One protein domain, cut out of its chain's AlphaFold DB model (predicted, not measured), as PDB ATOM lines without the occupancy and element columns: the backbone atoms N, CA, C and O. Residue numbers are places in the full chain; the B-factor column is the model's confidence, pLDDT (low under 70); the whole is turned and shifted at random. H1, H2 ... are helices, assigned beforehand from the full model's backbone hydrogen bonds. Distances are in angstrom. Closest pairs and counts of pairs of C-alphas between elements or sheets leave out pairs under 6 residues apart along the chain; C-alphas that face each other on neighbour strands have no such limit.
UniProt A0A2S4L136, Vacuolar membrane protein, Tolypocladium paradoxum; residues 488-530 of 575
ATOM      1  N   ASP A 488      96.375 117.417 131.215       86.94
ATOM      2  CA  ASP A 488      95.058 117.813 131.704       86.94
ATOM      3  C   ASP A 488      94.367 116.595 132.338       86.94
ATOM      4  O   ASP A 488      94.218 115.548 131.696       86.94
ATOM      5  N   GLU A 489      93.942 116.722 133.593       85.94
ATOM      6  CA  GLU A 489      93.277 115.650 134.338       85.94
ATOM      7  C   GLU A 489      91.971 115.189 133.666       85.94
ATOM      8  O   GLU A 489      91.690 113.989 133.626       85.94
ATOM      9  N   ALA A 490      91.198 116.102 133.069       87.12
ATOM     10  CA  ALA A 490      89.964 115.754 132.369       87.12
ATOM     11  C   ALA A 490      90.255 114.914 131.118       87.12
ATOM     12  O   ALA A 490      89.648 113.862 130.923       87.12
ATOM     13  N   ARG A 491      91.262 115.300 130.319       85.81
ATOM     14  CA  ARG A 491      91.663 114.539 129.118       85.81
ATOM     15  C   ARG A 491      92.197 113.153 129.461       85.81
ATOM     16  O   ARG A 491      91.978 112.199 128.713       85.81
ATOM     17  N   LEU A 492      92.906 113.033 130.582       86.50
ATOM     18  CA  LEU A 492      93.401 111.757 131.084       86.50
ATOM     19  C   LEU A 492      92.240 110.822 131.461       86.50
ATOM     20  O   LEU A 492      92.233 109.655 131.065       86.50
ATOM     21  N   VAL A 493      91.242 111.340 132.182       89.12
ATOM     22  CA  VAL A 493      90.043 110.585 132.576       89.12
ATOM     23  C   VAL A 493      89.194 110.214 131.359       89.12
ATOM     24  O   VAL A 493      88.766 109.067 131.252       89.12
ATOM     25  N   ASP A 494      89.007 111.123 130.402       89.25
ATOM     26  CA  ASP A 494      88.287 110.847 129.153       89.25
ATOM     27  C   ASP A 494      88.979 109.756 128.337       89.25
ATOM     28  O   ASP A 494      88.340 108.843 127.802       89.25
ATOM     29  N   ARG A 495      90.312 109.792 128.277       89.69
ATOM     30  CA  ARG A 495      91.090 108.736 127.635       89.69
ATOM     31  C   ARG A 495      90.915 107.394 128.346       89.69
ATOM     32  O   ARG A 495      90.695 106.387 127.672       89.69
ATOM     33  N   ALA A 496      90.982 107.379 129.676       91.31
ATOM     34  CA  ALA A 496      90.773 106.173 130.469       91.31
ATOM     35  C   ALA A 496      89.353 105.608 130.273       91.31
ATOM     36  O   ALA A 496      89.204 104.407 130.057       91.31
ATOM     37  N   ASN A 497      88.325 106.464 130.237       90.69
ATOM     38  CA  ASN A 497      86.946 106.069 129.929       90.69
ATOM     39  C   ASN A 497      86.862 105.378 128.563       90.69
ATOM     40  O   ASN A 497      86.357 104.264 128.474       90.69
ATOM     41  N   ASN A 498      87.442 105.984 127.521       89.62
ATOM     42  CA  ASN A 498      87.450 105.418 126.170       89.62
ATOM     43  C   ASN A 498      88.117 104.030 126.094       89.62
ATOM     44  O   ASN A 498      87.674 103.170 125.327       89.62
ATOM     45  N   ILE A 499      89.184 103.796 126.867       91.06
ATOM     46  CA  ILE A 499      89.866 102.493 126.949       91.06
ATOM     47  C   ILE A 499      88.982 101.475 127.680       91.06
ATOM     48  O   ILE A 499      88.747 100.379 127.170       91.06
ATOM     49  N   VAL A 500      88.438 101.851 128.838       90.88
ATOM     50  CA  VAL A 500      87.571 100.986 129.648       90.88
ATOM     51  C   VAL A 500      86.304 100.599 128.881       90.88
ATOM     52  O   VAL A 500      85.954  99.422 128.822       90.88
ATOM     53  N   ASP A 501      85.650 101.554 128.219       88.81
ATOM     54  CA  ASP A 501      84.467 101.311 127.389       88.81
ATOM     55  C   ASP A 501      84.742 100.326 126.261       88.81
ATOM     56  O   ASP A 501      83.929  99.444 125.983       88.81
ATOM     57  N   ARG A 502      85.911 100.442 125.627       88.12
ATOM     58  CA  ARG A 502      86.356  99.538 124.565       88.12
ATOM     59  C   ARG A 502      86.542  98.110 125.072       88.12
ATOM     60  O   ARG A 502      86.116  97.183 124.389       88.12
ATOM     61  N   HIS A 503      87.167  97.929 126.234       85.12
ATOM     62  CA  HIS A 503      87.463  96.600 126.785       85.12
ATOM     63  C   HIS A 503      86.249  95.933 127.442       85.12
ATOM     64  O   HIS A 503      86.188  94.707 127.490       85.12
ATOM     65  N   ILE A 504      85.266  96.711 127.906       84.00
ATOM     66  CA  ILE A 504      84.034  96.191 128.520       84.00
ATOM     67  C   ILE A 504      82.939  95.884 127.478       84.00
ATOM     68  O   ILE A 504      81.987  95.192 127.828       84.00
ATOM     69  N   ARG A 505      83.042  96.329 126.209       70.94
ATOM     70  CA  ARG A 505      81.974  96.153 125.190       70.94
ATOM     71  C   ARG A 505      81.361  94.744 125.210       70.94
ATOM     72  O   ARG A 505      82.011  93.767 124.848       70.94
ATOM     73  N   GLY A 506      80.082  94.666 125.597       63.22
ATOM     74  CA  GLY A 506      79.295  93.426 125.651       63.22
ATOM     75  C   GLY A 506      79.302  92.680 126.995       63.22
ATOM     76  O   GLY A 506      78.613  91.673 127.116       63.22
ATOM     77  N   ARG A 507      80.033  93.161 128.009       71.94
ATOM     78  CA  ARG A 507      80.050  92.615 129.375       71.94
ATOM     79  C   ARG A 507      79.338  93.569 130.335       71.94
ATOM     80  O   ARG A 507      79.666  94.748 130.398       71.94
ATOM     81  N   GLU A 508      78.411  93.054 131.137       66.44
ATOM     82  CA  GLU A 508      77.821  93.818 132.241       66.44
ATOM     83  C   GLU A 508      78.843  93.944 133.382       66.44
ATOM     84  O   GLU A 508      79.024  93.034 134.192       66.44
ATOM     85  N   ALA A 509      79.568  95.062 133.425       71.69
ATOM     86  CA  ALA A 509      80.353  95.445 134.593       71.69
ATOM     87  C   ALA A 509      79.467  96.243 135.556       71.69
ATOM     88  O   ALA A 509      78.808  97.202 135.152       71.69
ATOM     89  N   ASN A 510      79.462  95.876 136.839       83.62
ATOM     90  CA  ASN A 510      78.808  96.698 137.855       83.62
ATOM     91  C   ASN A 510      79.560  98.037 138.034       83.62
ATOM     92  O   ASN A 510      80.734  98.169 137.677       83.62
ATOM     93  N   ALA A 511      78.884  99.043 138.597       85.69
ATOM     94  CA  ALA A 511      79.433 100.397 138.715       85.69
ATOM     95  C   ALA A 511      80.756 100.456 139.508       85.69
ATOM     96  O   ALA A 511      81.655 101.217 139.157       85.69
ATOM     97  N   ALA A 512      80.895  99.625 140.546       88.44
ATOM     98  CA  ALA A 512      82.100  99.568 141.370       88.44
ATOM     99  C   ALA A 512      83.307  99.003 140.601       88.44
ATOM    100  O   ALA A 512      84.416  99.520 140.724       88.44
ATOM    101  N   GLU A 513      83.092  97.972 139.784       88.25
ATOM    102  CA  GLU A 513      84.135  97.374 138.955       88.25
ATOM    103  C   GLU A 513      84.584  98.332 137.854       88.25
ATOM    104  O   GLU A 513      85.781  98.543 137.666       88.25
ATOM    105  N   ARG A 514      83.635  98.999 137.187       89.12
ATOM    106  CA  ARG A 514      83.957 100.026 136.190       89.12
ATOM    107  C   ARG A 514      84.801 101.154 136.794       89.12
ATOM    108  O   ARG A 514      85.784 101.562 136.182       89.12
ATOM    109  N   ALA A 515      84.458 101.629 137.994       89.88
ATOM    110  CA  ALA A 515      85.219 102.673 138.679       89.88
ATOM    111  C   ALA A 515      86.657 102.232 139.012       89.88
ATOM    112  O   ALA A 515      87.593 103.015 138.856       89.88
ATOM    113  N   ARG A 516      86.853 100.968 139.419       91.25
ATOM    114  CA  ARG A 516      88.194 100.401 139.648       91.25
ATOM    115  C   ARG A 516      89.016 100.323 138.366       91.25
ATOM    116  O   ARG A 516      90.180 100.711 138.382       91.25
ATOM    117  N   LEU A 517      88.416  99.857 137.270       91.38
ATOM    118  CA  LEU A 517      89.079  99.784 135.967       91.38
ATOM    119  C   LEU A 517      89.486 101.173 135.470       91.38
ATOM    120  O   LEU A 517      90.619 101.352 135.036       91.38
ATOM    121  N   LEU A 518      88.610 102.169 135.620       91.75
ATOM    122  CA  LEU A 518      88.911 103.554 135.267       91.75
ATOM    123  C   LEU A 518      90.094 104.107 136.069       91.75
ATOM    124  O   LEU A 518      91.002 104.698 135.491       91.75
ATOM    125  N   ALA A 519      90.108 103.895 137.387       91.88
ATOM    126  CA  ALA A 519      91.205 104.341 138.240       91.88
ATOM    127  C   ALA A 519      92.535 103.652 137.886       91.88
ATOM    128  O   ALA A 519      93.578 104.305 137.869       91.88
ATOM    129  N   CYS A 520      92.494 102.354 137.570       92.12
ATOM    130  CA  CYS A 520      93.661 101.589 137.137       92.12
ATOM    131  C   CYS A 520      94.206 102.100 135.795       92.12
ATOM    132  O   CYS A 520      95.390 102.409 135.692       92.12
ATOM    133  N   GLU A 521      93.343 102.265 134.787       91.88
ATOM    134  CA  GLU A 521      93.761 102.755 133.467       91.88
ATOM    135  C   GLU A 521      94.246 104.206 133.514       91.88
ATOM    136  O   GLU A 521      95.203 104.563 132.832       91.88
ATOM    137  N   ARG A 522      93.661 105.042 134.376       91.25
ATOM    138  CA  ARG A 522      94.165 106.395 134.632       91.25
ATOM    139  C   ARG A 522      95.612 106.374 135.140       91.25
ATOM    140  O   ARG A 522      96.437 107.119 134.623       91.25
ATOM    141  N   LEU A 523      95.927 105.531 136.129       91.06
ATOM    142  CA  LEU A 523      97.299 105.382 136.636       91.06
ATOM    143  C   LEU A 523      98.235 104.806 135.566       91.06
ATOM    144  O   LEU A 523      99.333 105.316 135.379       91.06
ATOM    145  N   ASN A 524      97.767 103.820 134.799       91.19
ATOM    146  CA  ASN A 524      98.520 103.244 133.688       91.19
ATOM    147  C   ASN A 524      98.930 104.307 132.647       91.19
ATOM    148  O   ASN A 524     100.070 104.313 132.180       91.19
ATOM    149  N   LEU A 525      98.024 105.231 132.307       89.31
ATOM    150  CA  LEU A 525      98.302 106.337 131.388       89.31
ATOM    151  C   LEU A 525      99.311 107.346 131.956       89.31
ATOM    152  O   LEU A 525     100.104 107.881 131.186       89.31
ATOM    153  N   ILE A 526      99.303 107.587 133.271       88.38
ATOM    154  CA  ILE A 526     100.296 108.437 133.950       88.38
ATOM    155  C   ILE A 526     101.680 107.785 133.880       88.38
ATOM    156  O   ILE A 526     102.642 108.404 133.421       88.38
ATOM    157  N   ASP A 527     101.774 106.517 134.276       89.81
ATOM    158  CA  ASP A 527     103.047 105.797 134.358       89.81
ATOM    159  C   ASP A 527     103.688 105.590 132.976       89.81
ATOM    160  O   ASP A 527     104.911 105.593 132.842       89.81
ATOM    161  N   HIS A 528     102.869 105.462 131.926       87.62
ATOM    162  CA  HIS A 528     103.319 105.191 130.558       87.62
ATOM    163  C   HIS A 528     103.071 106.348 129.581       87.62
ATOM    164  O   HIS A 528     102.926 106.112 128.378       87.62
ATOM    165  N   HIS A 529     103.031 107.595 130.055       83.38
ATOM    166  CA  HIS A 529     102.816 108.756 129.185       83.38
ATOM    167  C   HIS A 529     103.939 108.954 128.140       83.38
ATOM    168  O   HIS A 529     103.648 109.368 127.022       83.38
ATOM    169  N   GLU A 530     105.188 108.572 128.447       84.44
ATOM    170  CA  GLU A 530     106.330 108.534 127.504       84.44
ATOM    171  C   GLU A 530     106.508 107.130 126.865       84.44
ATOM    172  O   GLU A 530     107.615 106.599 126.756       84.44
TER     173      GLU A 530
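AT A GLANCE: This is residues 488 to 530 of the 575 residues of the protein "Vacuolar membrane protein" of Tolypocladium paradoxum (UniProt A0A2S4L136). The longest helix, H2, lies across H1 as a flattened X, the two helices packed face to face near their middles and joined at one end by a short loop, residues 505 to 510. The printed part has 43 residues, with two named helices in the order H1, H2, which hold 33 of them, and no named strand; its class is all helix. The whole is compact, with a radius of gyration of the C-alphas of 10.4 A, yet elongated, spanning 32 by 17 by 16 A.

HOW THE PARTS SIT: H2, residues 511 to 527, and H1, residues 489 to 504, touch, their closest C-alphas being those of Arg 522 and Ala 496, 5.4 A apart. They run opposite ways at a steep tilt of 59 degrees. In both, every O i to N i+4 pair is within hydrogen-bond range.

IN THESE COORDINATES: H2 measures 24.6 A from C-alpha 511 at (79.433, 100.397, 138.715) to C-alpha 527 at (103.047, 105.797, 134.358). H1 measures 22.3 A and begins with C-alpha 489 at (93.277, 115.650, 134.338).

THE WHOLE: The C-alphas farthest apart, of Glu 508 and Glu 530, are 32.4 A apart. The printed part has no cut, and the link is short. Residues 506 and 508 have pLDDT under 70.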